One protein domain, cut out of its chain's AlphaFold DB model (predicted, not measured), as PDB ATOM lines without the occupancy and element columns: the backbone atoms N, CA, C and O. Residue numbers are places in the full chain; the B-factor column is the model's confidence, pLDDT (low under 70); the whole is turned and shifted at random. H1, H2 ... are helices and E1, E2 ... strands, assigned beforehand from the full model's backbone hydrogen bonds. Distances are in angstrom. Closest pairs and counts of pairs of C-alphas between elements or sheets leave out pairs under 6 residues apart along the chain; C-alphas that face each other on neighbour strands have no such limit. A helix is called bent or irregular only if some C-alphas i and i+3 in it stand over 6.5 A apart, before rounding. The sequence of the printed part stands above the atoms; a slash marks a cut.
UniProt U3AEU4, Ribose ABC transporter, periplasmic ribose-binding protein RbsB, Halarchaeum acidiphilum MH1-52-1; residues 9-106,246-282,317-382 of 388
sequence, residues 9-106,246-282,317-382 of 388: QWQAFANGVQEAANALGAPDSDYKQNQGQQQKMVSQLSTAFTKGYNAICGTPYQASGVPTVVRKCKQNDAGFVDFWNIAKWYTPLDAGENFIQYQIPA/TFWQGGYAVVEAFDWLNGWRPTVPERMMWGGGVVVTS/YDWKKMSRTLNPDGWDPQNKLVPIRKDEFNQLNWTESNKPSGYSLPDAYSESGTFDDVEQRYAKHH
ATOM      1  N   GLN A   9      99.651 166.978  67.520       76.69
ATOM      2  CA  GLN A   9      98.419 167.604  67.020       76.69
ATOM      3  C   GLN A   9      98.640 169.071  66.614       76.69
ATOM      4  O   GLN A   9      98.096 169.545  65.622       76.69
ATOM      5  N   TRP A  10      99.481 169.798  67.348       81.69
ATOM      6  CA  TRP A  10      99.769 171.195  67.054       81.69
ATOM      7  C   TRP A  10     100.717 171.327  65.857       81.69
ATOM      8  O   TRP A  10     100.668 172.328  65.147       81.69
ATOM      9  N   GLN A  11     101.519 170.300  65.566       82.88
ATOM     10  CA  GLN A  11     102.229 170.215  64.291       82.88
ATOM     11  C   GLN A  11     101.245 170.009  63.130       82.88
ATOM     12  O   GLN A  11     101.379 170.677  62.111       82.88
ATOM     13  N   ALA A  12     100.217 169.167  63.297       88.81
ATOM     14  CA  ALA A  12      99.155 169.025  62.295       88.81
ATOM     15  C   ALA A  12      98.426 170.356  62.042       88.81
ATOM     16  O   ALA A  12      98.219 170.716  60.886       88.81
ATOM     17  N   PHE A  13      98.126 171.135  63.092       89.69
ATOM     18  CA  PHE A  13      97.587 172.498  62.946       89.69
ATOM     19  C   PHE A  13      98.495 173.372  62.071       89.69
ATOM     20  O   PHE A  13      98.028 174.013  61.135       89.69
ATOM     21  N   ALA A  14      99.797 173.406  62.378       86.94
ATOM     22  CA  ALA A  14     100.771 174.208  61.642       86.94
ATOM     23  C   ALA A  14     100.872 173.786  60.168       86.94
ATOM     24  O   ALA A  14     100.942 174.644  59.291       86.94
ATOM     25  N   ASN A  15     100.839 172.480  59.897       89.19
ATOM     26  CA  ASN A  15     100.870 171.951  58.538       89.19
ATOM     27  C   ASN A  15      99.612 172.358  57.756       89.19
ATOM     28  O   ASN A  15      99.738 172.815  56.625       89.19
ATOM     29  N   GLY A  16      98.427 172.279  58.372       92.62
ATOM     30  CA  GLY A  16      97.182 172.745  57.760       92.62
ATOM     31  C   GLY A  16      97.193 174.246  57.460       92.62
ATOM     32  O   GLY A  16      96.810 174.653  56.365       92.62
ATOM     33  N   VAL A  17      97.711 175.068  58.388       91.81
ATOM     34  CA  VAL A  17      97.938 176.508  58.155       91.81
ATOM     35  C   VAL A  17      98.819 176.716  56.926       91.81
ATOM     36  O   VAL A  17      98.442 177.473  56.036       91.81
ATOM     37  N   GLN A  18      99.973 176.048  56.857       90.44
ATOM     38  CA  GLN A  18     100.911 176.226  55.749       90.44
ATOM     39  C   GLN A  18     100.321 175.757  54.412       90.44
ATOM     40  O   GLN A  18     100.531 176.411  53.390       90.44
ATOM     41  N   GLU A  19      99.585 174.644  54.399       92.94
ATOM     42  CA  GLU A  19      98.974 174.117  53.179       92.94
ATOM     43  C   GLU A  19      97.893 175.063  52.636       92.94
ATOM     44  O   GLU A  19      97.928 175.417  51.454       92.94
ATOM     45  N   ALA A  20      96.993 175.548  53.497       94.38
ATOM     46  CA  ALA A  20      95.963 176.507  53.108       94.38
ATOM     47  C   ALA A  20      96.560 177.856  52.681       94.38
ATOM     48  O   ALA A  20      96.168 178.410  51.655       94.38
ATOM     49  N   ALA A  21      97.559 178.351  53.417       92.56
ATOM     50  CA  ALA A  21      98.307 179.563  53.092       92.56
ATOM     51  C   ALA A  21      98.935 179.489  51.692       92.56
ATOM     52  O   ALA A  21      98.764 180.398  50.877       92.56
ATOM     53  N   ASN A  22      99.590 178.370  51.366       92.19
ATOM     54  CA  ASN A  22     100.145 178.132  50.034       92.19
ATOM     55  C   ASN A  22      99.049 178.067  48.962       92.19
ATOM     56  O   ASN A  22      99.197 178.661  47.893       92.19
ATOM     57  N   ALA A  23      97.942 177.372  49.238       94.06
ATOM     58  CA  ALA A  23      96.835 177.235  48.297       94.06
ATOM     59  C   ALA A  23      96.158 178.580  47.981       94.06
ATOM     60  O   ALA A  23      95.773 178.812  46.834       94.06
ATOM     61  N   LEU A  24      96.043 179.474  48.966       94.00
ATOM     62  CA  LEU A  24      95.390 180.782  48.849       94.00
ATOM     63  C   LEU A  24      96.338 181.913  48.416       94.00
ATOM     64  O   LEU A  24      95.906 183.055  48.283       94.00
ATOM     65  N   GLY A  25      97.618 181.615  48.161       89.31
ATOM     66  CA  GLY A  25      98.593 182.619  47.726       89.31
ATOM     67  C   GLY A  25      99.060 183.563  48.840       89.31
ATOM     68  O   GLY A  25      99.499 184.671  48.548       89.31
ATOM     69  N   ALA A  26      98.995 183.121  50.097       79.31
ATOM     70  CA  ALA A  26      99.462 183.842  51.281       79.31
ATOM     71  C   ALA A  26     100.568 183.048  52.015       79.31
ATOM     72  O   ALA A  26     100.384 182.693  53.175       79.31
ATOM     73  N   PRO A  27     101.704 182.713  51.362       69.94
ATOM     74  CA  PRO A  27     102.649 181.700  51.852       69.94
ATOM     75  C   PRO A  27     103.395 182.095  53.135       69.94
ATOM     76  O   PRO A  27     103.932 181.219  53.819       69.94
ATOM     77  N   ASP A  28     103.433 183.390  53.460       72.19
ATOM     78  CA  ASP A  28     104.058 183.903  54.673       72.19
ATOM     79  C   ASP A  28     103.211 183.515  55.887       72.19
ATOM     80  O   ASP A  28     102.265 184.202  56.268       72.19
ATOM     81  N   SER A  29     103.562 182.384  56.498       73.44
ATOM     82  CA  SER A  29     102.998 181.911  57.758       73.44
ATOM     83  C   SER A  29     104.114 181.742  58.799       73.44
ATOM     84  O   SER A  29     105.159 181.153  58.525       73.44
ATOM     85  N   ASP A  30     103.928 182.288  60.009       76.00
ATOM     86  CA  ASP A  30     104.878 182.129  61.120       76.00
ATOM     87  C   ASP A  30     104.188 181.450  62.303       76.00
ATOM     88  O   ASP A  30     103.285 181.989  62.954       76.00
ATOM     89  N   TYR A  31     104.643 180.238  62.603       75.06
ATOM     90  CA  TYR A  31     104.085 179.437  63.670       75.06
ATOM     91  C   TYR A  31     104.790 179.684  65.010       75.06
ATOM     92  O   TYR A  31     105.990 179.453  65.176       75.06
ATOM     93  N   LYS A  32     104.023 180.119  66.019       76.69
ATOM     94  CA  LYS A  32     104.525 180.422  67.370       76.69
ATOM     95  C   LYS A  32     103.840 179.595  68.454       76.69
ATOM     96  O   LYS A  32     102.611 179.498  68.493       76.69
ATOM     97  N   GLN A  33     104.649 179.095  69.392       74.44
ATOM     98  CA  GLN A  33     104.195 178.470  70.637       74.44
ATOM     99  C   GLN A  33     104.465 179.361  71.857       74.44
ATOM    100  O   GLN A  33     105.581 179.868  72.041       74.44
ATOM    101  N   ASN A  34     103.459 179.529  72.713       67.38
ATOM    102  CA  ASN A  34     103.542 180.402  73.886       67.38
ATOM    103  C   ASN A  34     104.007 179.679  75.167       67.38
ATOM    104  O   ASN A  34     104.356 180.355  76.128       67.38
ATOM    105  N   GLN A  35     104.082 178.339  75.183       69.38
ATOM    106  CA  GLN A  35     104.506 177.531  76.343       69.38
ATOM    107  C   GLN A  35     103.723 177.849  77.628       69.38
ATOM    108  O   GLN A  35     104.260 177.785  78.731       69.38
ATOM    109  N   GLY A  36     102.463 178.259  77.487       71.06
ATOM    110  CA  GLY A  36     101.624 178.678  78.604       71.06
ATOM    111  C   GLY A  36     101.931 180.067  79.173       71.06
ATOM    112  O   GLY A  36     101.361 180.451  80.190       71.06
ATOM    113  N   GLN A  37     102.810 180.846  78.534       77.06
ATOM    114  CA  GLN A  37     103.276 182.134  79.045       77.06
ATOM    115  C   GLN A  37     102.605 183.304  78.317       77.06
ATOM    116  O   GLN A  37     102.872 183.577  77.144       77.06
ATOM    117  N   GLN A  38     101.773 184.060  79.037       77.44
ATOM    118  CA  GLN A  38     101.046 185.201  78.472       77.44
ATOM    119  C   GLN A  38     101.979 186.319  77.978       77.44
ATOM    120  O   GLN A  38     101.734 186.900  76.925       77.44
ATOM    121  N   GLN A  39     103.074 186.607  78.685       83.19
ATOM    122  CA  GLN A  39     104.038 187.626  78.243       83.19
ATOM    123  C   GLN A  39     104.720 187.230  76.926       83.19
ATOM    124  O   GLN A  39     104.859 188.056  76.023       83.19
ATOM    125  N   LYS A  40     105.069 185.946  76.781       85.12
ATOM    126  CA  LYS A  40     105.634 185.401  75.543       85.12
ATOM    127  C   LYS A  40     104.652 185.541  74.383       85.12
ATOM    128  O   LYS A  40     105.050 185.984  73.311       85.12
ATOM    129  N   MET A  41     103.375 185.241  74.619       86.12
ATOM    130  CA  MET A  41     102.303 185.451  73.647       86.12
ATOM    131  C   MET A  41     102.222 186.912  73.184       86.12
ATOM    132  O   MET A  41     102.190 187.171  71.985       86.12
ATOM    133  N   VAL A  42     102.211 187.874  74.114       86.38
ATOM    134  CA  VAL A  42     102.136 189.304  73.763       86.38
ATOM    135  C   VAL A  42     103.355 189.741  72.948       86.38
ATOM    136  O   VAL A  42     103.196 190.455  71.961       86.38
ATOM    137  N   SER A  43     104.558 189.291  73.316       87.69
ATOM    138  CA  SER A  43     105.782 189.569  72.550       87.69
ATOM    139  C   SER A  43     105.709 188.996  71.127       87.69
ATOM    140  O   SER A  43     105.968 189.705  70.157       87.69
ATOM    141  N   GLN A  44     105.256 187.747  70.989       89.31
ATOM    142  CA  GLN A  44     105.078 187.082  69.695       89.31
ATOM    143  C   GLN A  44     104.076 187.808  68.793       89.31
ATOM    144  O   GLN A  44     104.343 187.952  67.603       89.31
ATOM    145  N   LEU A  45     102.964 188.290  69.355       90.31
ATOM    146  CA  LEU A  45     101.995 189.111  68.628       90.31
ATOM    147  C   LEU A  45     102.631 190.402  68.117       90.31
ATOM    148  O   LEU A  45     102.525 190.700  66.935       90.31
ATOM    149  N   SER A  46     103.338 191.138  68.979       90.12
ATOM    150  CA  SER A  46     104.033 192.363  68.569       90.12
ATOM    151  C   SER A  46     105.020 192.094  67.428       90.12
ATOM    152  O   SER A  46     105.011 192.819  66.441       90.12
ATOM    153  N   THR A  47     105.816 191.021  67.514       91.38
ATOM    154  CA  THR A  47     106.726 190.622  66.428       91.38
ATOM    155  C   THR A  47     105.983 190.281  65.137       91.38
ATOM    156  O   THR A  47     106.453 190.658  64.068       91.38
ATOM    157  N   ALA A  48     104.851 189.576  65.213       91.94
ATOM    158  CA  ALA A  48     104.046 189.257  64.036       91.94
ATOM    159  C   ALA A  48     103.549 190.541  63.351       91.94
ATOM    160  O   ALA A  48     103.786 190.734  62.163       91.94
ATOM    161  N   PHE A  49     102.979 191.487  64.096       93.75
ATOM    162  CA  PHE A  49     102.514 192.742  63.499       93.75
ATOM    163  C   PHE A  49     103.658 193.592  62.932       93.75
ATOM    164  O   PHE A  49     103.529 194.133  61.840       93.75
ATOM    165  N   THR A  50     104.824 193.643  63.591       93.38
ATOM    166  CA  THR A  50     106.016 194.313  63.032       93.38
ATOM    167  C   THR A  50     106.482 193.691  61.712       93.38
ATOM    168  O   THR A  50     107.011 194.398  60.860       93.38
ATOM    169  N   LYS A  51     106.282 192.382  61.521       91.75
ATOM    170  CA  LYS A  51     106.580 191.681  60.263       91.75
ATOM    171  C   LYS A  51     105.489 191.845  59.190       91.75
ATOM    172  O   LYS A  51     105.667 191.322  58.099       91.75
ATOM    173  N   GLY A  52     104.387 192.538  59.486       90.81
ATOM    174  CA  GLY A  52     103.297 192.786  58.537       90.81
ATOM    175  C   GLY A  52     102.193 191.724  58.514       90.81
ATOM    176  O   GLY A  52     101.353 191.759  57.621       90.81
ATOM    177  N   TYR A  53     102.157 190.794  59.476       92.50
ATOM    178  CA  TYR A  53     101.052 189.832  59.568       92.50
ATOM    179  C   TYR A  53      99.739 190.552  59.906       92.50
ATOM    180  O   TYR A  53      99.663 191.266  60.904       92.50
ATOM    181  N   ASN A  54      98.698 190.310  59.113       93.12
ATOM    182  CA  ASN A  54      97.367 190.925  59.224       93.12
ATOM    183  C   ASN A  54      96.281 189.934  59.686       93.12
ATOM    184  O   ASN A  54      95.094 190.256  59.708       93.12
ATOM    185  N   ALA A  55      96.675 188.732  60.104       93.81
ATOM    186  CA  ALA A  55      95.782 187.763  60.718       93.81
ATOM    187  C   ALA A  55      96.510 186.912  61.761       93.81
ATOM    188  O   ALA A  55      97.671 186.536  61.594       93.81
ATOM    189  N   ILE A  56      95.801 186.576  62.835       93.62
ATOM    190  CA  ILE A  56      96.238 185.654  63.877       93.62
ATOM    191  C   ILE A  56      95.258 184.481  63.914       93.62
ATOM    192  O   ILE A  56      94.057 184.667  64.062       93.62
ATOM    193  N   CYS A  57      95.780 183.261  63.820       90.88
ATOM    194  CA  CYS A  57      94.989 182.032  63.888       90.88
ATOM    195  C   CYS A  57      95.442 181.162  65.067       90.88
ATOM    196  O   CYS A  57      96.651 180.992  65.284       90.88
ATOM    197  N   GLY A  58      94.503 180.586  65.814       86.38
ATOM    198  CA  GLY A  58      94.762 179.631  66.897       86.38
ATOM    199  C   GLY A  58      94.333 180.153  68.266       86.38
ATOM    200  O   GLY A  58      93.478 181.016  68.351       86.38
ATOM    201  N   THR A  59      94.931 179.641  69.342       85.00
ATOM    202  CA  THR A  59      94.418 179.846  70.706       85.00
ATOM    203  C   THR A  59      95.457 180.444  71.655       85.00
ATOM    204  O   THR A  59      96.612 179.995  71.675       85.00
ATOM    205  N   PRO A  60      95.073 181.389  72.535       83.88
ATOM    206  CA  PRO A  60      95.858 181.679  73.729       83.88
ATOM    207  C   PRO A  60      95.834 180.479  74.687       83.88
ATOM    208  O   PRO A  60      94.954 179.625  74.607       83.88
ATOM    209  N   TYR A  61      96.787 180.410  75.622       75.62
ATOM    210  CA  TYR A  61      96.822 179.320  76.610       75.62
ATOM    211  C   TYR A  61      95.637 179.354  77.583       75.62
ATOM    212  O   TYR A  61      95.083 178.320  77.942       75.62
ATOM    213  N   GLN A  62      95.272 180.557  78.024       79.25
ATOM    214  CA  GLN A  62      94.166 180.792  78.940       79.25
ATOM    215  C   GLN A  62      93.078 181.579  78.224       79.25
ATOM    216  O   GLN A  62      93.372 182.537  77.509       79.25
ATOM    217  N   ALA A  63      91.823 181.244  78.510       85.00
ATOM    218  CA  ALA A  63      90.652 181.973  78.030       85.00
ATOM    219  C   ALA A  63      90.706 183.486  78.327       85.00
ATOM    220  O   ALA A  63      90.319 184.295  77.492       85.00
ATOM    221  N   SER A  64      91.264 183.895  79.471       86.38
ATOM    222  CA  SER A  64      91.472 185.310  79.828       86.38
ATOM    223  C   SER A  64      92.438 186.055  78.891       86.38
ATOM    224  O   SER A  64      92.455 187.287  78.869       86.38
ATOM    225  N   GLY A  65      93.244 185.332  78.111       89.19
ATOM    226  CA  GLY A  65      94.141 185.894  77.106       89.19
ATOM    227  C   GLY A  65      93.416 186.389  75.854       89.19
ATOM    228  O   GLY A  65      93.914 187.320  75.220       89.19
ATOM    229  N   VAL A  66      92.239 185.838  75.535       92.75
ATOM    230  CA  VAL A  66      91.484 186.113  74.297       92.75
ATOM    231  C   VAL A  66      91.242 187.615  74.080       92.75
ATOM    232  O   VAL A  66      91.680 188.131  73.049       92.75
ATOM    233  N   PRO A  67      90.711 188.390  75.053       93.94
ATOM    234  CA  PRO A  67      90.524 189.831  74.870       93.94
ATOM    235  C   PRO A  67      91.829 190.588  74.587       93.94
ATOM    236  O   PRO A  67      91.819 191.633  73.941       93.94
ATOM    237  N   THR A  68      92.973 190.093  75.072       93.31
ATOM    238  CA  THR A  68      94.277 190.720  74.807       93.31
ATOM    239  C   THR A  68      94.719 190.499  73.364       93.31
ATOM    240  O   THR A  68      95.220 191.438  72.748       93.31
ATOM    241  N   VAL A  69      94.506 189.294  72.824       94.25
ATOM    242  CA  VAL A  69      94.793 188.982  71.416       94.25
ATOM    243  C   VAL A  69      93.924 189.845  70.508       94.25
ATOM    244  O   VAL A  69      94.462 190.563  69.668       94.25
ATOM    245  N   VAL A  70      92.610 189.877  70.751       95.81
ATOM    246  CA  VAL A  70      91.657 190.698  69.985       95.81
ATOM    247  C   VAL A  70      92.051 192.173  69.999       95.81
ATOM    248  O   VAL A  70      92.154 192.791  68.941       95.81
ATOM    249  N   ARG A  71      92.323 192.756  71.180       95.62
ATOM    250  CA  ARG A  71      92.739 194.167  71.276       95.62
ATOM    251  C   ARG A  71      94.000 194.446  70.463       95.62
ATOM    252  O   ARG A  71      94.092 195.499  69.842       95.62
ATOM    253  N   LYS A  72      94.968 193.526  70.474       94.88
ATOM    254  CA  LYS A  72      96.200 193.658  69.694       94.88
ATOM    255  C   LYS A  72      95.941 193.551  68.192       94.88
ATOM    256  O   LYS A  72      96.514 194.342  67.455       94.88
ATOM    257  N   CYS A  73      95.058 192.656  67.762       96.25
ATOM    258  CA  CYS A  73      94.663 192.550  66.358       96.25
ATOM    259  C   CYS A  73      93.973 193.840  65.888       96.25
ATOM    260  O   CYS A  73      94.412 194.442  64.916       96.25
ATOM    261  N   LYS A  74      93.014 194.366  66.662       96.12
ATOM    262  CA  LYS A  74      92.352 195.650  66.378       96.12
ATOM    263  C   LYS A  74      93.321 196.835  66.296       96.12
ATOM    264  O   LYS A  74      93.168 197.697  65.443       96.12
ATOM    265  N   GLN A  75      94.331 196.890  67.170       95.94
ATOM    266  CA  GLN A  75      95.366 197.939  67.143       95.94
ATOM    267  C   GLN A  75      96.233 197.922  65.875       95.94
ATOM    268  O   GLN A  75      96.894 198.920  65.604       95.94
ATOM    269  N   ASN A  76      96.267 196.804  65.146       96.12
ATOM    270  CA  ASN A  76      97.119 196.595  63.976       96.12
ATOM    271  C   ASN A  76      96.304 196.244  62.720       96.12
ATOM    272  O   ASN A  76      96.870 195.694  61.783       96.12
ATOM    273  N   ASP A  77      94.995 196.522  62.723       94.38
ATOM    274  CA  ASP A  77      94.075 196.220  61.617       94.38
ATOM    275  C   ASP A  77      94.150 194.761  61.124       94.38
ATOM    276  O   ASP A  77      94.182 194.459  59.934       94.38
ATOM    277  N   ALA A  78      94.233 193.835  62.080       96.44
ATOM    278  CA  ALA A  78      94.372 192.411  61.821       96.44
ATOM    279  C   ALA A  78      93.141 191.618  62.271       96.44
ATOM    280  O   ALA A  78      92.447 192.005  63.216       96.44
ATOM    281  N   GLY A  79      92.896 190.479  61.630       96.75
ATOM    282  CA  GLY A  79      91.863 189.517  62.016       96.75
ATOM    283  C   GLY A  79      92.337 188.499  63.061       96.75
ATOM    284  O   GLY A  79      93.525 188.198  63.162       96.75
ATOM    285  N   PHE A  80      91.407 187.936  63.831       97.12
ATOM    286  CA  PHE A  80      91.652 186.859  64.789       97.12
ATOM    287  C   PHE A  80      90.619 185.740  64.645       97.12
ATOM    288  O   PHE A  80      89.424 185.983  64.817       97.12
ATOM    289  N   VAL A  81      91.093 184.522  64.378       96.81
ATOM    290  CA  VAL A  81      90.295 183.288  64.407       96.81
ATOM    291  C   VAL A  81      90.765 182.438  65.584       96.81
ATOM    292  O   VAL A  81      91.929 182.020  65.631       96.81
ATOM    293  N   ASP A  82      89.864 182.203  66.535       94.62
ATOM    294  CA  ASP A  82      90.142 181.513  67.793       94.62
ATOM    295  C   ASP A  82      89.627 180.076  67.782       94.62
ATOM    296  O   ASP A  82      88.534 179.794  67.291       94.62
ATOM    297  N   PHE A  83      90.384 179.180  68.406       91.25
ATOM    298  CA  PHE A  83      89.954 177.808  68.647       91.25
ATOM    299  C   PHE A  83      90.047 177.493  70.135       91.25
ATOM    300  O   PHE A  83      90.924 177.995  70.818       91.25
ATOM    301  N   TRP A  84      89.217 176.587  70.647       87.44
ATOM    302  CA  TRP A  84      89.325 176.004  71.999       87.44
ATOM    303  C   TRP A  84      89.048 176.922  73.194       87.44
ATOM    304  O   TRP A  84      88.393 176.480  74.138       87.44
ATOM    305  N   ASN A  85      89.519 178.165  73.202       87.12
ATOM    306  CA  ASN A  85      89.369 179.073  74.330       87.12
ATOM    307  C   ASN A  85      88.491 180.265  73.972       87.12
ATOM    308  O   ASN A  85      88.612 180.837  72.909       87.12
ATOM    309  N   ILE A  86      87.625 180.663  74.896       90.88
ATOM    310  CA  ILE A  86      86.893 181.926  74.814       90.88
ATOM    311  C   ILE A  86      86.708 182.457  76.232       90.88
ATOM    312  O   ILE A  86      86.423 181.693  77.162       90.88
ATOM    313  N   ALA A  87      86.940 183.755  76.435       90.88
ATOM    314  CA  ALA A  87      86.718 184.375  77.737       90.88
ATOM    315  C   ALA A  87      85.235 184.270  78.128       90.88
ATOM    316  O   ALA A  87      84.350 184.327  77.279       90.88
ATOM    317  N   LYS A  88      84.963 184.102  79.427       91.19
ATOM    318  CA  LYS A  88      83.587 183.997  79.925       91.19
ATOM    319  C   LYS A  88      82.791 185.242  79.555       91.19
ATOM    320  O   LYS A  88      83.251 186.338  79.863       91.19
ATOM    321  N   TRP A  89      81.613 185.042  78.966       93.25
ATOM    322  CA  TRP A  89      80.711 186.127  78.570       93.25
ATOM    323  C   TRP A  89      81.405 187.194  77.709       93.25
ATOM    324  O   TRP A  89      81.208 188.389  77.902       93.25
ATOM    325  N   TYR A  90      82.271 186.748  76.794       93.62
ATOM    326  CA  TYR A  90      82.980 187.604  75.849       93.62
ATOM    327  C   TYR A  90      82.774 187.068  74.440       93.62
ATOM    328  O   TYR A  90      83.474 186.163  73.987       93.62
ATOM    329  N   THR A  91      81.770 187.606  73.767       94.62
ATOM    330  CA  THR A  91      81.411 187.215  72.410       94.62
ATOM    331  C   THR A  91      82.256 187.967  71.376       94.62
ATOM    332  O   THR A  91      82.758 189.062  71.646       94.62
ATOM    333  N   PRO A  92      82.359 187.457  70.139       94.81
ATOM    334  CA  PRO A  92      82.918 188.219  69.023       94.81
ATOM    335  C   PRO A  92      82.238 189.582  68.783       94.81
ATOM    336  O   PRO A  92      82.868 190.515  68.280       94.81
ATOM    337  N   LEU A  93      80.968 189.746  69.168       93.12
ATOM    338  CA  LEU A  93      80.269 191.030  69.057       93.12
ATOM    339  C   LEU A  93      80.782 192.046  70.086       93.12
ATOM    340  O   LEU A  93      80.951 193.211  69.738       93.12
ATOM    341  N   ASP A  94      81.135 191.600  71.295       92.75
ATOM    342  CA  ASP A  94      81.767 192.444  72.324       92.75
ATOM    343  C   ASP A  94      83.175 192.913  71.903       92.75
ATOM    344  O   ASP A  94      83.673 193.956  72.328       92.75
ATOM    345  N   ALA A  95      83.837 192.116  71.064       91.88
ATOM    346  CA  ALA A  95      85.187 192.341  70.564       91.88
ATOM    347  C   ALA A  95      85.276 193.305  69.366       91.88
ATOM    348  O   ALA A  95      86.289 193.994  69.204       91.88
ATOM    349  N   GLY A  96      84.234 193.350  68.533       94.25
ATOM    350  CA  GLY A  96      84.250 194.004  67.222       94.25
ATOM    351  C   GLY A  96      84.712 193.076  66.092       94.25
ATOM    352  O   GLY A  96      85.047 191.916  66.325       94.25
ATOM    353  N   GLU A  97      84.702 193.578  64.856       95.88
ATOM    354  CA  GLU A  97      84.866 192.778  63.626       95.88
ATOM    355  C   GLU A  97      86.194 192.014  63.510       95.88
ATOM    356  O   GLU A  97      86.240 190.981  62.850       95.88
ATOM    357  N   ASN A  98      87.254 192.477  64.183       97.00
ATOM    358  CA  ASN A  98      88.563 191.822  64.166       97.00
ATOM    359  C   ASN A  98      88.553 190.448  64.851       97.00
ATOM    360  O   ASN A  98      89.457 189.659  64.609       97.00
ATOM    361  N   PHE A  99      87.575 190.137  65.711       97.56
ATOM    362  CA  PHE A  99      87.394 188.770  66.204       97.56
ATOM    363  C   PHE A  99      86.507 188.005  65.217       97.56
ATOM    364  O   PHE A  99      85.291 187.983  65.363       97.56
ATOM    365  N   ILE A 100      87.105 187.423  64.185       97.81
ATOM    366  CA  ILE A 100      86.394 186.854  63.036       97.81
ATOM    367  C   ILE A 100      85.459 185.732  63.493       97.81
ATOM    368  O   ILE A 100      84.244 185.841  63.333       97.81
ATOM    369  N   GLN A 101      86.019 184.703  64.127       97.19
ATOM    370  CA  GLN A 101      85.275 183.519  64.542       97.19
ATOM    371  C   GLN A 101      85.947 182.838  65.737       97.19
ATOM    372  O   GLN A 101      87.172 182.834  65.859       97.19
ATOM    373  N   TYR A 102      85.130 182.250  66.605       96.81
ATOM    374  CA  TYR A 102      85.515 181.274  67.614       96.81
ATOM    375  C   TYR A 102      84.972 179.896  67.230       96.81
ATOM    376  O   TYR A 102      83.785 179.766  66.923       96.81
ATOM    377  N   GLN A 103      85.813 178.865  67.315       94.12
ATOM    378  CA  GLN A 103      85.406 177.490  67.053       94.12
ATOM    379  C   GLN A 103      85.882 176.506  68.130       94.12
ATOM    380  O   GLN A 103      87.008 176.552  68.629       94.12
ATOM    381  N   ILE A 104      85.039 175.537  68.469       92.50
ATOM    382  CA  ILE A 104      85.391 174.438  69.374       92.50
ATOM    383  C   ILE A 104      84.542 173.203  69.032       92.50
ATOM    384  O   ILE A 104      83.412 173.364  68.582       92.50
ATOM    385  N   PRO A 105      85.012 171.956  69.203       90.56
ATOM    386  CA  PRO A 105      84.104 170.808  69.162       90.56
ATOM    387  C   PRO A 105      83.094 170.847  70.319       90.56
ATOM    388  O   PRO A 105      83.359 171.452  71.357       90.56
ATOM    389  N   ALA A 106      81.963 170.150  70.194       89.62
ATOM    390  CA  ALA A 106      80.995 169.994  71.286       89.62
ATOM    391  C   ALA A 106      81.552 169.066  72.391       89.62
ATOM    392  O   ALA A 106      81.177 167.900  72.501       89.62
ATOM    393  N   THR A 246      92.452 168.660  63.852       91.06
ATOM    394  CA  THR A 246      93.366 169.782  64.128       91.06
ATOM    395  C   THR A 246      94.088 170.316  62.879       91.06
ATOM    396  O   THR A 246      94.326 171.517  62.781       91.06
ATOM    397  N   PHE A 247      94.371 169.455  61.894       93.62
ATOM    398  CA  PHE A 247      94.881 169.861  60.577       93.62
ATOM    399  C   PHE A 247      93.902 170.785  59.833       93.62
ATOM    400  O   PHE A 247      94.265 171.886  59.426       93.62
ATOM    401  N   TRP A 248      92.633 170.373  59.739       95.19
ATOM    402  CA  TRP A 248      91.563 171.180  59.155       95.19
ATOM    403  C   TRP A 248      91.358 172.491  59.912       95.19
ATOM    404  O   TRP A 248      91.264 173.531  59.277       95.19
ATOM    405  N   GLN A 249      91.383 172.478  61.252       94.50
ATOM    406  CA  GLN A 249      91.260 173.706  62.053       94.50
ATOM    407  C   GLN A 249      92.331 174.734  61.674       94.50
ATOM    408  O   GLN A 249      92.031 175.916  61.536       94.50
ATOM    409  N   GLY A 250      93.574 174.281  61.473       92.25
ATOM    410  CA  GLY A 250      94.670 175.138  61.037       92.25
ATOM    411  C   GLY A 250      94.416 175.773  59.673       92.25
ATOM    412  O   GLY A 250      94.493 176.993  59.546       92.25
ATOM    413  N   GLY A 251      94.089 174.961  58.667       94.56
ATOM    414  CA  GLY A 251      93.861 175.458  57.309       94.56
ATOM    415  C   GLY A 251      92.600 176.312  57.178       94.56
ATOM    416  O   GLY A 251      92.640 177.392  56.593       94.56
ATOM    417  N   TYR A 252      91.501 175.899  57.807       96.56
ATOM    418  CA  TYR A 252      90.236 176.631  57.798       96.56
ATOM    419  C   TYR A 252      90.354 178.011  58.460       96.56
ATOM    420  O   TYR A 252      89.767 178.979  57.986       96.56
ATOM    421  N   ALA A 253      91.194 178.148  59.493       95.38
ATOM    422  CA  ALA A 253      91.492 179.452  60.082       95.38
ATOM    423  C   ALA A 253      92.099 180.434  59.066       95.38
ATOM    424  O   ALA A 253      91.779 181.623  59.079       95.38
ATOM    425  N   VAL A 254      92.963 179.934  58.178       95.19
ATOM    426  CA  VAL A 254      93.556 180.733  57.100       95.19
ATOM    427  C   VAL A 254      92.503 181.100  56.063       95.19
ATOM    428  O   VAL A 254      92.509 182.233  55.596       95.19
ATOM    429  N   VAL A 255      91.578 180.190  55.741       97.25
ATOM    430  CA  VAL A 255      90.451 180.475  54.838       97.25
ATOM    431  C   VAL A 255      89.571 181.600  55.394       97.25
ATOM    432  O   VAL A 255      89.310 182.567  54.687       97.25
ATOM    433  N   GLU A 256      89.171 181.526  56.666       97.56
ATOM    434  CA  GLU A 256      88.366 182.567  57.333       97.56
ATOM    435  C   GLU A 256      89.086 183.922  57.355       97.56
ATOM    436  O   GLU A 256      88.501 184.962  57.047       97.56
ATOM    437  N   ALA A 257      90.383 183.921  57.679       96.06
ATOM    438  CA  ALA A 257      91.199 185.127  57.643       96.06
ATOM    439  C   ALA A 257      91.324 185.699  56.222       96.06
ATOM    440  O   ALA A 257      91.200 186.907  56.038       96.06
ATOM    441  N   PHE A 258      91.543 184.843  55.223       96.50
ATOM    442  CA  PHE A 258      91.612 185.229  53.817       96.50
ATOM    443  C   PHE A 258      90.298 185.860  53.353       96.50
ATOM    444  O   PHE A 258      90.318 186.939  52.765       96.50
ATOM    445  N   ASP A 259      89.160 185.235  53.656       97.75
ATOM    446  CA  ASP A 259      87.844 185.761  53.302       97.75
ATOM    447  C   ASP A 259      87.599 187.128  53.952       97.75
ATOM    448  O   ASP A 259      87.196 188.082  53.283       97.75
ATOM    449  N   TRP A 260      87.928 187.260  55.241       97.44
ATOM    450  CA  TRP A 260      87.813 188.528  55.956       97.44
ATOM    451  C   TRP A 260      88.691 189.634  55.350       97.44
ATOM    452  O   TRP A 260      88.220 190.756  55.131       97.44
ATOM    453  N   LEU A 261      89.945 189.325  55.014       95.25
ATOM    454  CA  LEU A 261      90.872 190.271  54.379       95.25
ATOM    455  C   LEU A 261      90.424 190.689  52.970       95.25
ATOM    456  O   LEU A 261      90.760 191.786  52.530       95.25
ATOM    457  N   ASN A 262      89.637 189.859  52.283       96.25
ATOM    458  CA  ASN A 262      89.088 190.146  50.954       96.25
ATOM    459  C   ASN A 262      87.648 190.695  50.988       96.25
ATOM    460  O   ASN A 262      86.974 190.761  49.961       96.25
ATOM    461  N   GLY A 263      87.183 191.148  52.155       96.38
ATOM    462  CA  GLY A 263      85.941 191.911  52.295       96.38
ATOM    463  C   GLY A 263      84.704 191.086  52.645       96.38
ATOM    464  O   GLY A 263      83.672 191.674  52.968       96.38
ATOM    465  N   TRP A 264      84.790 189.754  52.665       97.50
ATOM    466  CA  TRP A 264      83.718 188.940  53.235       97.50
ATOM    467  C   TRP A 264      83.630 189.178  54.751       97.50
ATOM    468  O   TRP A 264      84.614 189.514  55.418       97.50
ATOM    469  N   ARG A 265      82.431 189.063  55.323       96.62
ATOM    470  CA  ARG A 265      82.206 189.237  56.763       96.62
ATOM    471  C   ARG A 265      81.261 188.148  57.268       96.62
ATOM    472  O   ARG A 265      80.190 187.995  56.679       96.62
ATOM    473  N   PRO A 266      81.607 187.445  58.363       96.62
ATOM    474  CA  PRO A 266      80.709 186.470  58.959       96.62
ATOM    475  C   PRO A 266      79.495 187.168  59.581       96.62
ATOM    476  O   PRO A 266      79.618 188.183  60.277       96.62
ATOM    477  N   THR A 267      78.319 186.594  59.364       96.19
ATOM    478  CA  THR A 267      77.096 186.927  60.106       96.19
ATOM    479  C   THR A 267      77.232 186.524  61.574       96.19
ATOM    480  O   THR A 267      78.093 185.725  61.926       96.19
ATOM    481  N   VAL A 268      76.382 187.051  62.462       95.81
ATOM    482  CA  VAL A 268      76.460 186.769  63.910       95.81
ATOM    483  C   VAL A 268      76.531 185.267  64.242       95.81
ATOM    484  O   VAL A 268      77.439 184.902  64.994       95.81
ATOM    485  N   PRO A 269      75.679 184.386  63.670       97.00
ATOM    486  CA  PRO A 269      75.749 182.952  63.952       97.00
ATOM    487  C   PRO A 269      77.064 182.305  63.495       97.00
ATOM    488  O   PRO A 269      77.543 181.385  64.145       97.00
ATOM    489  N   GLU A 270      77.692 182.817  62.431       97.19
ATOM    490  CA  GLU A 270      78.960 182.299  61.893       97.19
ATOM    491  C   GLU A 270      80.170 182.638  62.767       97.19
ATOM    492  O   GLU A 270      81.251 182.098  62.554       97.19
ATOM    493  N   ARG A 271      80.029 183.524  63.757       97.25
ATOM    494  CA  ARG A 271      81.162 183.965  64.586       97.25
ATOM    495  C   ARG A 271      81.437 183.042  65.767       97.25
ATOM    496  O   ARG A 271      82.497 183.153  66.375       97.25
ATOM    497  N   MET A 272      80.523 182.137  66.107       97.19
ATOM    498  CA  MET A 272      80.716 181.130  67.153       97.19
ATOM    499  C   MET A 272      80.187 179.790  66.650       97.19
ATOM    500  O   MET A 272      78.977 179.632  66.534       97.19
ATOM    501  N   MET A 273      81.073 178.832  66.372       96.62
ATOM    502  CA  MET A 273      80.704 177.572  65.714       96.62
ATOM    503  C   MET A 273      81.171 176.338  66.500       96.62
ATOM    504  O   MET A 273      82.327 176.235  66.920       96.62
ATOM    505  N   TRP A 274      80.286 175.353  66.644       95.06
ATOM    506  CA  TRP A 274      80.665 173.983  66.965       95.06
ATOM    507  C   TRP A 274      81.322 173.335  65.747       95.06
ATOM    508  O   TRP A 274      80.748 173.322  64.660       95.06
ATOM    509  N   GLY A 275      82.509 172.762  65.937       93.12
ATOM    510  CA  GLY A 275      83.207 171.978  64.921       93.12
ATOM    511  C   GLY A 275      82.922 170.483  65.021       93.12
ATOM    512  O   GLY A 275      82.952 169.905  66.111       93.12
ATOM    513  N   GLY A 276      82.715 169.845  63.873       91.19
ATOM    514  CA  GLY A 276      82.734 168.397  63.731       91.19
ATOM    515  C   GLY A 276      84.111 167.811  64.038       91.19
ATOM    516  O   GLY A 276      85.128 168.511  64.072       91.19
ATOM    517  N   GLY A 277      84.145 166.502  64.260       93.12
ATOM    518  CA  GLY A 277      85.383 165.765  64.474       93.12
ATOM    519  C   GLY A 277      85.272 164.326  64.006       93.12
ATOM    520  O   GLY A 277      84.262 163.933  63.427       93.12
ATOM    521  N   VAL A 278      86.330 163.561  64.233       94.50
ATOM    522  CA  VAL A 278      86.455 162.179  63.771       94.50
ATOM    523  C   VAL A 278      86.850 161.277  64.931       94.50
ATOM    524  O   VAL A 278      87.763 161.599  65.688       94.50
ATOM    525  N   VAL A 279      86.169 160.147  65.079       95.75
ATOM    526  CA  VAL A 279      86.629 159.056  65.939       95.75
ATOM    527  C   VAL A 279      87.540 158.152  65.122       95.75
ATOM    528  O   VAL A 279      87.141 157.616  64.089       95.75
ATOM    529  N   VAL A 280      88.766 157.976  65.605       96.25
ATOM    530  CA  VAL A 280      89.744 157.047  65.047       96.25
ATOM    531  C   VAL A 280      89.667 155.748  65.834       96.25
ATOM    532  O   VAL A 280      89.849 155.758  67.051       96.25
ATOM    533  N   THR A 281      89.377 154.643  65.157       94.75
ATOM    534  CA  THR A 281      89.278 153.302  65.755       94.75
ATOM    535  C   THR A 281      89.571 152.239  64.696       94.75
ATOM    536  O   THR A 281      89.378 152.480  63.504       94.75
ATOM    537  N   SER A 282      90.063 151.068  65.102       91.88
ATOM    538  CA  SER A 282      90.385 149.967  64.183       91.88
ATOM    539  C   SER A 282      89.141 149.356  63.526       91.88
ATOM    540  O   SER A 282      89.204 148.949  62.363       91.88
ATOM    541  N   TYR A 317      92.039 168.076  51.325       96.62
ATOM    542  CA  TYR A 317      91.249 169.297  51.485       96.62
ATOM    543  C   TYR A 317      91.407 170.246  50.292       96.62
ATOM    544  O   TYR A 317      92.516 170.545  49.845       96.62
ATOM    545  N   ASP A 318      90.289 170.798  49.821       97.06
ATOM    546  CA  ASP A 318      90.278 171.892  48.844       97.06
ATOM    547  C   ASP A 318      90.091 173.250  49.540       97.06
ATOM    548  O   ASP A 318      88.980 173.765  49.677       97.06
ATOM    549  N   TRP A 319      91.192 173.852  49.986       96.50
ATOM    550  CA  TRP A 319      91.170 175.137  50.698       96.50
ATOM    551  C   TRP A 319      90.547 176.279  49.892       96.50
ATOM    552  O   TRP A 319      89.953 177.187  50.471       96.50
ATOM    553  N   LYS A 320      90.656 176.246  48.557       96.94
ATOM    554  CA  LYS A 320      90.029 177.262  47.707       96.94
ATOM    555  C   LYS A 320      88.521 177.080  47.707       96.94
ATOM    556  O   LYS A 320      87.822 178.074  47.886       96.94
ATOM    557  N   LYS A 321      88.029 175.840  47.578       98.06
ATOM    558  CA  LYS A 321      86.593 175.527  47.659       98.06
ATOM    559  C   LYS A 321      85.984 175.960  48.997       98.06
ATOM    560  O   LYS A 321      84.824 176.322  49.023       98.06
ATOM    561  N   MET A 322      86.737 176.015  50.096       98.12
ATOM    562  CA  MET A 322      86.208 176.526  51.375       98.12
ATOM    563  C   MET A 322      85.954 178.046  51.397       98.12
ATOM    564  O   MET A 322      85.146 178.511  52.197       98.12
ATOM    565  N   SER A 323      86.648 178.827  50.560       98.12
ATOM    566  CA  SER A 323      86.591 180.294  50.592       98.12
ATOM    567  C   SER A 323      85.282 180.831  50.013       98.12
ATOM    568  O   SER A 323      84.932 180.542  48.868       98.12
ATOM    569  N   ARG A 324      84.604 181.703  50.767       97.38
ATOM    570  CA  ARG A 324      83.394 182.426  50.329       97.38
ATOM    571  C   ARG A 324      83.723 183.535  49.345       97.38
ATOM    572  O   ARG A 324      82.889 183.889  48.521       97.38
ATOM    573  N   THR A 325      84.935 184.070  49.414       96.81
ATOM    574  CA  THR A 325      85.430 185.051  48.446       96.81
ATOM    575  C   THR A 325      85.648 184.409  47.083       96.81
ATOM    576  O   THR A 325      85.267 184.978  46.063       96.81
ATOM    577  N   LEU A 326      86.263 183.224  47.050       97.56
ATOM    578  CA  LEU A 326      86.575 182.538  45.797       97.56
ATOM    579  C   LEU A 326      85.384 181.745  45.245       97.56
ATOM    580  O   LEU A 326      85.272 181.605  44.030       97.56
ATOM    581  N   ASN A 327      84.509 181.231  46.115       97.12
ATOM    582  CA  ASN A 327      83.387 180.361  45.756       97.12
ATOM    583  C   ASN A 327      82.081 180.792  46.457       97.12
ATOM    584  O   ASN A 327      81.534 180.030  47.254       97.12
ATOM    585  N   PRO A 328      81.535 181.987  46.171       94.50
ATOM    586  CA  PRO A 328      80.393 182.542  46.909       94.50
ATOM    587  C   PRO A 328      79.144 181.645  46.899       94.50
ATOM    588  O   PRO A 328      78.455 181.553  47.913       94.50
ATOM    589  N   ASP A 329      78.897 180.936  45.794       93.12
ATOM    590  CA  ASP A 329      77.709 180.085  45.621       93.12
ATOM    591  C   ASP A 329      77.972 178.588  45.849       93.12
ATOM    592  O   ASP A 329      77.030 177.807  45.974       93.12
ATOM    593  N   GLY A 330      79.241 178.172  45.881       95.12
ATOM    594  CA  GLY A 330      79.647 176.761  45.833       95.12
ATOM    595  C   GLY A 330      80.693 176.382  46.872       95.12
ATOM    596  O   GLY A 330      81.403 175.391  46.689       95.12
ATOM    597  N   TRP A 331      80.842 177.196  47.919       97.94
ATOM    598  CA  TRP A 331      81.805 176.910  48.967       97.94
ATOM    599  C   TRP A 331      81.441 175.628  49.717       97.94
ATOM    600  O   TRP A 331      80.270 175.276  49.827       97.94
ATOM    601  N   ASP A 332      82.447 174.942  50.243       98.25
ATOM    602  CA  ASP A 332      82.280 173.707  51.008       98.25
ATOM    603  C   ASP A 332      83.228 173.745  52.207       98.25
ATOM    604  O   ASP A 332      84.438 173.813  51.989       98.25
ATOM    605  N   PRO A 333      82.733 173.734  53.462       96.56
ATOM    606  CA  PRO A 333      83.588 173.805  54.642       96.56
ATOM    607  C   PRO A 333      84.423 172.535  54.845       96.56
ATOM    608  O   PRO A 333      85.395 172.565  55.593       96.56
ATOM    609  N   GLN A 334      84.055 171.422  54.207       96.62
ATOM    610  CA  GLN A 334      84.684 170.095  54.306       96.62
ATOM    611  C   GLN A 334      84.809 169.533  55.728       96.62
ATOM    612  O   GLN A 334      85.640 168.674  56.033       96.62
ATOM    613  N   ASN A 335      84.002 170.083  56.628       94.56
ATOM    614  CA  ASN A 335      83.778 169.625  57.980       94.56
ATOM    615  C   ASN A 335      82.427 170.172  58.438       94.56
ATOM    616  O   ASN A 335      82.028 171.281  58.070       94.56
ATOM    617  N   LYS A 336      81.754 169.429  59.314       92.94
ATOM    618  CA  LYS A 336      80.516 169.895  59.926       92.94
ATOM    619  C   LYS A 336      80.789 171.134  60.779       92.94
ATOM    620  O   LYS A 336      81.668 171.115  61.642       92.94
ATOM    621  N   LEU A 337      80.005 172.182  60.566       94.56
ATOM    622  CA  LEU A 337      80.017 173.399  61.366       94.56
ATOM    623  C   LEU A 337      78.579 173.784  61.697       94.56
ATOM    624  O   LEU A 337      77.727 173.801  60.812       94.56
ATOM    625  N   VAL A 338      78.315 174.069  62.970       95.12
ATOM    626  CA  VAL A 338      76.978 174.421  63.467       95.12
ATOM    627  C   VAL A 338      77.088 175.651  64.369       95.12
ATOM    628  O   VAL A 338      77.961 175.654  65.237       95.12
ATOM    629  N   PRO A 339      76.245 176.685  64.210       96.50
ATOM    630  CA  PRO A 339      76.241 177.837  65.109       96.50
ATOM    631  C   PRO A 339      76.051 177.455  66.582       96.50
ATOM    632  O   PRO A 339      75.199 176.634  66.910       96.50
ATOM    633  N   ILE A 340      76.815 178.084  67.478       95.44
ATOM    634  CA  ILE A 340      76.637 177.944  68.928       95.44
ATOM    635  C   ILE A 340      75.488 178.842  69.369       95.44
ATOM    636  O   ILE A 340      75.574 180.070  69.271       95.44
ATOM    637  N   ARG A 341      74.435 178.241  69.917       94.50
ATOM    638  CA  ARG A 341      73.239 178.970  70.343       94.50
ATOM    639  C   ARG A 341      73.318 179.392  71.808       94.50
ATOM    640  O   ARG A 341      74.061 178.833  72.616       94.50
ATOM    641  N   LYS A 342      72.526 180.406  72.169       93.06
ATOM    642  CA  LYS A 342      72.470 180.971  73.528       93.06
ATOM    643  C   LYS A 342      72.154 179.920  74.599       93.06
ATOM    644  O   LYS A 342      72.711 179.971  75.693       93.06
ATOM    645  N   ASP A 343      71.261 178.984  74.306       92.31
ATOM    646  CA  ASP A 343      70.878 177.879  75.192       92.31
ATOM    647  C   ASP A 343      71.997 176.839  75.386       92.31
ATOM    648  O   ASP A 343      71.985 176.095  76.367       92.31
ATOM    649  N   GLU A 344      73.025 176.856  74.535       92.25
ATOM    650  CA  GLU A 344      74.202 175.989  74.625       92.25
ATOM    651  C   GLU A 344      75.401 176.643  75.332       92.25
ATOM    652  O   GLU A 344      76.435 176.003  75.537       92.25
ATOM    653  N   PHE A 345      75.295 177.904  75.759       92.94
ATOM    654  CA  PHE A 345      76.393 178.631  76.417       92.94
ATOM    655  C   PHE A 345      76.861 177.981  77.730       92.94
ATOM    656  O   PHE A 345      78.017 178.137  78.138       92.94
ATOM    657  N   ASN A 346      76.016 177.167  78.363       90.81
ATOM    658  CA  ASN A 346      76.411 176.344  79.507       90.81
ATOM    659  C   ASN A 346      77.562 175.366  79.170       90.81
ATOM    660  O   ASN A 346      78.392 175.080  80.044       90.81
ATOM    661  N   GLN A 347      77.663 174.914  77.913       88.81
ATOM    662  CA  GLN A 347      78.757 174.093  77.394       88.81
ATOM    663  C   GLN A 347      80.055 174.901  77.274       88.81
ATOM    664  O   GLN A 347      81.136 174.336  77.361       88.81
ATOM    665  N   LEU A 348      79.996 176.230  77.186       90.06
ATOM    666  CA  LEU A 348      81.172 177.108  77.277       90.06
ATOM    667  C   LEU A 348      81.524 177.478  78.728       90.06
ATOM    668  O   LEU A 348      82.426 178.281  78.975       90.06
ATOM    669  N   ASN A 349      80.839 176.873  79.711       88.56
ATOM    670  CA  ASN A 349      80.895 177.237  81.129       88.56
ATOM    671  C   ASN A 349      80.433 178.681  81.388       88.56
ATOM    672  O   ASN A 349      80.950 179.348  82.288       88.56
ATOM    673  N   TRP A 350      79.490 179.182  80.590       92.00
ATOM    674  CA  TRP A 350      78.843 180.472  80.808       92.00
ATOM    675  C   TRP A 350      77.487 180.198  81.449       92.00
ATOM    676  O   TRP A 350      76.619 179.547  80.876       92.00
ATOM    677  N   THR A 351      77.343 180.619  82.698       92.00
ATOM    678  CA  THR A 351      76.150 180.395  83.517       92.00
ATOM    679  C   THR A 351      75.718 181.726  84.103       92.00
ATOM    680  O   THR A 351      76.559 182.593  84.332       92.00
ATOM    681  N   GLU A 352      74.430 181.898  84.403       90.75
ATOM    682  CA  GLU A 352      73.958 183.138  85.045       90.75
ATOM    683  C   GLU A 352      74.719 183.429  86.349       90.75
ATOM    684  O   GLU A 352      75.047 184.573  86.640       90.75
ATOM    685  N   SER A 353      75.130 182.388  87.085       91.62
ATOM    686  CA  SER A 353      75.936 182.527  88.305       91.62
ATOM    687  C   SER A 353      77.345 183.096  88.091       91.62
ATOM    688  O   SER A 353      77.987 183.498  89.058       91.62
ATOM    689  N   ASN A 354      77.864 183.079  86.861       92.06
ATOM    690  CA  ASN A 354      79.190 183.596  86.529       92.06
ATOM    691  C   ASN A 354      79.164 184.714  85.479       92.06
ATOM    692  O   ASN A 354      80.220 185.103  84.971       92.06
ATOM    693  N   LYS A 355      77.969 185.226  85.181       94.62
ATOM    694  CA  LYS A 355      77.748 186.383  84.326       94.62
ATOM    695  C   LYS A 355      78.268 187.649  85.007       94.62
ATOM    696  O   LYS A 355      77.922 187.890  86.166       94.62
ATOM    697  N   PRO A 356      79.106 188.459  84.337       93.31
ATOM    698  CA  PRO A 356      79.569 189.718  84.904       93.31
ATOM    699  C   PRO A 356      78.396 190.645  85.235       93.31
ATOM    700  O   PRO A 356      77.438 190.754  84.469       93.31
ATOM    701  N   SER A 357      78.490 191.344  86.367       94.19
ATOM    702  CA  SER A 357      77.489 192.344  86.746       94.19
ATOM    703  C   SER A 357      77.383 193.429  85.670       94.19
ATOM    704  O   SER A 357      78.400 193.945  85.207       94.19
ATOM    705  N   GLY A 358      76.155 193.752  85.259       91.62
ATOM    706  CA  GLY A 358      75.873 194.747  84.220       91.62
ATOM    707  C   GLY A 358      76.095 194.277  82.777       91.62
ATOM    708  O   GLY A 358      75.798 195.036  81.858       91.62
ATOM    709  N   TYR A 359      76.571 193.048  82.545       93.38
ATOM    710  CA  TYR A 359      76.687 192.512  81.189       93.38
ATOM    711  C   TYR A 359      75.317 192.116  80.628       93.38
ATOM    712  O   TYR A 359      74.560 191.375  81.262       93.38
ATOM    713  N   SER A 360      75.038 192.552  79.401       91.81
ATOM    714  CA  SER A 360      73.894 192.104  78.607       91.81
ATOM    715  C   SER A 360      74.410 191.464  77.326       91.81
ATOM    716  O   SER A 360      75.270 192.031  76.659       91.81
ATOM    717  N   LEU A 361      73.900 190.273  77.009       92.44
ATOM    718  CA  LEU A 361      74.234 189.596  75.762       92.44
ATOM    719  C   LEU A 361      73.675 190.420  74.589       92.44
ATOM    720  O   LEU A 361      72.514 190.818  74.685       92.44
ATOM    721  N   PRO A 362      74.435 190.649  73.502       92.69
ATOM    722  CA  PRO A 362      73.914 191.351  72.334       92.69
ATOM    723  C   PRO A 362      72.635 190.698  71.791       92.69
ATOM    724  O   PRO A 362      72.585 189.475  71.636       92.69
ATOM    725  N   ASP A 363      71.627 191.516  71.474       91.31
ATOM    726  CA  ASP A 363      70.280 191.055  71.094       91.31
ATOM    727  C   ASP A 363      70.280 190.092  69.901       91.31
ATOM    728  O   ASP A 363      69.475 189.162  69.869       91.31
ATOM    729  N   ALA A 364      71.251 190.235  68.993       91.62
ATOM    730  CA  ALA A 364      71.426 189.370  67.830       91.62
ATOM    731  C   ALA A 364      71.560 187.872  68.182       91.62
ATOM    732  O   ALA A 364      71.175 187.020  67.391       91.62
ATOM    733  N   TYR A 365      72.034 187.515  69.386       91.06
ATOM    734  CA  TYR A 365      72.068 186.114  69.847       91.06
ATOM    735  C   TYR A 365      70.692 185.549  70.239       91.06
ATOM    736  O   TYR A 365      70.584 184.373  70.590       91.06
ATOM    737  N   SER A 366      69.643 186.372  70.226       88.25
ATOM    738  CA  SER A 366      68.259 185.955  70.484       88.25
ATOM    739  C   SER A 366      67.443 185.780  69.192       88.25
ATOM    740  O   SER A 366      66.306 185.311  69.249       88.25
ATOM    741  N   GLU A 367      68.008 186.106  68.025       88.75
ATOM    742  CA  GLU A 367      67.347 186.026  66.715       88.75
ATOM    743  C   GLU A 367      67.410 184.607  66.122       88.75
ATOM    744  O   GLU A 367      68.112 184.353  65.144       88.75
ATOM    745  N   SER A 368      66.667 183.667  66.716       84.25
ATOM    746  CA  SER A 368      66.688 182.231  66.356       84.25
ATOM    747  C   SER A 368      66.607 181.923  64.853       84.25
ATOM    748  O   SER A 368      67.376 181.092  64.380       84.25
ATOM    749  N   GLY A 369      65.765 182.634  64.091       89.94
ATOM    750  CA  GLY A 369      65.634 182.425  62.642       89.94
ATOM    751  C   GLY A 369      66.948 182.604  61.871       89.94
ATOM    752  O   GLY A 369      67.239 181.827  60.972       89.94
ATOM    753  N   THR A 370      67.804 183.549  62.282       91.88
ATOM    754  CA  THR A 370      69.115 183.747  61.634       91.88
ATOM    755  C   THR A 370      70.069 182.579  61.888       91.88
ATOM    756  O   THR A 370      70.842 182.207  61.007       91.88
ATOM    757  N   PHE A 371      70.006 181.968  63.075       96.12
ATOM    758  CA  PHE A 371      70.802 180.788  63.413       96.12
ATOM    759  C   PHE A 371      70.321 179.562  62.633       96.12
ATOM    760  O   PHE A 371      71.155 178.804  62.140       96.12
ATOM    761  N   ASP A 372      69.005 179.399  62.475       96.00
ATOM    762  CA  ASP A 372      68.409 178.312  61.690       96.00
ATOM    763  C   ASP A 372      68.806 178.407  60.210       96.00
ATOM    764  O   ASP A 372      69.221 177.408  59.620       96.00
ATOM    765  N   ASP A 373      68.752 179.609  59.632       96.19
ATOM    766  CA  ASP A 373      69.152 179.857  58.244       96.19
ATOM    767  C   ASP A 373      70.637 179.535  58.015       96.19
ATOM    768  O   ASP A 373      70.996 178.883  57.029       96.19
ATOM    769  N   VAL A 374      71.518 179.958  58.932       96.62
ATOM    770  CA  VAL A 374      72.955 179.662  58.842       96.62
ATOM    771  C   VAL A 374      73.213 178.166  59.010       96.62
ATOM    772  O   VAL A 374      73.966 177.599  58.221       96.62
ATOM    773  N   GLU A 375      72.585 177.503  59.978       96.19
ATOM    774  CA  GLU A 375      72.745 176.061  60.181       96.19
ATOM    775  C   GLU A 375      72.322 175.263  58.937       96.19
ATOM    776  O   GLU A 375      73.080 174.416  58.459       96.19
ATOM    777  N   GLN A 376      71.162 175.582  58.350       96.69
ATOM    778  CA  GLN A 376      70.692 174.950  57.112       96.69
ATOM    779  C   GLN A 376      71.624 175.235  55.932       96.69
ATOM    780  O   GLN A 376      71.912 174.335  55.138       96.69
ATOM    781  N   ARG A 377      72.137 176.468  55.819       96.50
ATOM    782  CA  ARG A 377      73.105 176.839  54.783       96.50
ATOM    783  C   ARG A 377      74.387 176.019  54.912       96.50
ATOM    784  O   ARG A 377      74.797 175.402  53.935       96.50
ATOM    785  N   TYR A 378      74.992 175.950  56.096       96.31
ATOM    786  CA  TYR A 378      76.202 175.147  56.313       96.31
ATOM    787  C   TYR A 378      75.963 173.656  56.065       96.31
ATOM    788  O   TYR A 378      76.806 173.008  55.453       96.31
ATOM    789  N   ALA A 379      74.806 173.122  56.468       94.81
ATOM    790  CA  ALA A 379      74.444 171.736  56.183       94.81
ATOM    791  C   ALA A 379      74.319 171.458  54.674       94.81
ATOM    792  O   ALA A 379      74.764 170.413  54.215       94.81
ATOM    793  N   LYS A 380      73.757 172.395  53.899       96.25
ATOM    794  CA  LYS A 380      73.638 172.281  52.436       96.25
ATOM    795  C   LYS A 380      74.995 172.362  51.725       96.25
ATOM    796  O   LYS A 380      75.183 171.681  50.725       96.25
ATOM    797  N   HIS A 381      75.900 173.207  52.215       96.38
ATOM    798  CA  HIS A 381      77.226 173.422  51.625       96.38
ATOM    799  C   HIS A 381      78.259 172.359  52.027       96.38
ATOM    800  O   HIS A 381      79.270 172.204  51.349       96.38
ATOM    801  N   HIS A 382      78.030 171.627  53.119       94.62
ATOM    802  CA  HIS A 382      78.883 170.518  53.542       94.62
ATOM    803  C   HIS A 382      78.660 169.292  52.647       94.62
ATOM    804  O   HIS A 382      77.874 168.399  52.963       94.62
TER     805      HIS A 382
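AT A GLANCE: This is residues 9 to 106, 246 to 282 and 317 to 382 of the 388 residues of the protein "Ribose ABC transporter, periplasmic ribose-binding protein RbsB" of Halarchaeum acidiphilum MH1-52-1 (UniProt U3AEU4). A strongly twisted sheet of five strands forms the middle of the domain, with the long helix H5 packed over one face and H3 over the other, and H10 packed on edge strand E6. H1 covers H5 from outside, H2 lies side by side with H3, and past E4 the chain sticks out as a bare arm, residues 278 to 282, holding E5. The printed part has 201 residues, with ten named helices and six named strands in the order H1 H2 E1 H3 E2 H4 E3 H5 H6 E4 E5 H7 E6 H8 H9 H10. The sheet's order is E1 E2 E3 E4 E6, mixed, and the class is mixed, helices and strands. The whole is compact, with a radius of gyration of the C-alphas of 16.4 A and spans of 43 by 43 by 42 A.

IN THESE COORDINATES: The sheet consists of E1, residues 55 to 57, E2, residues 79 to 83 and 13.6 A long, E3, residues 99 to 105 and 18.5 A long, E4, residues 272 to 275, and E6, residues 337 to 339. C-alpha 99, where E3 begins, is at (87.394, 188.770, 66.204). E5, residues 278 to 281, pairs with no named strand. The longer helices are H5, residues 246 to 261, 22.8 A; H1, residues 9 to 23, 21.1 A; H10, residues 368 to 381, 20.1 A; H3, residues 63 to 75, 19.9 A; and H2, residues 38 to 50, 18.6 A. H1 begins at C-alpha 9, (98.419, 167.604, 67.020), and H10 ends at C-alpha 381, (77.226, 173.422, 51.625). Shorter are H4, residues 92 to 95, H6, residues 268 to 271, H7, residues 319 to 322, H8, residues 342 to 348, and H9, residues 363 to 366. H8 is irregular, with C-alphas 343 and 346 7.2 A apart, and H3 only just, with C-alphas 64 and 67 6.8 A apart.

HOW THE PARTS SIT: E1 and E2 are parallel at 2 degrees, with N 56 and O 79 2.8 A apart, within hydrogen-bond range. E2 and E3 are parallel at 13 degrees (N 82 and O 101, 2.8 A), and E3 and E4 at 33 degrees (N 273 and O 102, 2.9 A). E4 and E6 are antiparallel at 146 degrees (N 274 and O 338, 2.7 A). E1, H3, E2 and E2, H4, E3 are strand-helix-strand units, two parallel neighbour strands with a helix between, each with a right-handed crossover. The sheet has three layers, helices on both of its faces: H5 is over E2 at a height over the sheet of 7.8 A, along the strands at 22 degrees on the local plane, and H3 is over E2 on the opposite face at 9.3 A, along the strands at 5 degrees on the local plane. H6 stands at the sheet's level, while H2, only just on the sheet, H4 and H10 only graze it. The closest C-alphas of E6 and H10, Val 338 and Glu 375, are 5.6 A apart. H1 touches H5 at a steep tilt of 40 degrees, the same way, the closest C-alphas, Val 17 and Gly 251, being 4.3 A apart. H2 touches H3 at a shallow tilt of 21 degrees, the same way, with Gln 38 and Gly 65 closest, their C-alphas 7.1 A apart. H7 touches H5, which touches it with residues 251 to 255 alone; the closest C-alphas, those of Val 255 and Met 322, are 6.8 A apart. H8 and H9 are close but not clearly touching, with C-alphas 342 and 365 6.3 A apart. Every O i to N i+4 pair is within hydrogen-bond range in H1, H2 and H10; H3 has 7 of 9, H5 11 of 12, and H8 0 of 3, with 3 of 4 O i to N i+3 pairs within range, and H4, H6, H7 and H9 are too short for such a pair.

THE WHOLE: The two C-alphas farthest apart, those of Ser 282 and Gly 358, are 51.2 A apart. Residues 107 to 245 are not printed, a gap of 14.3 A between C-alphas 106 and 246, and residues 283 to 316 are not printed, a gap of 23.1 A between C-alphas 282 and 317. The long links are H1 to H2, H7 to E6 and H8 to H9. The mean pLDDT of the printed part is 91.9, and residues 27, 34 and 35 are under 70.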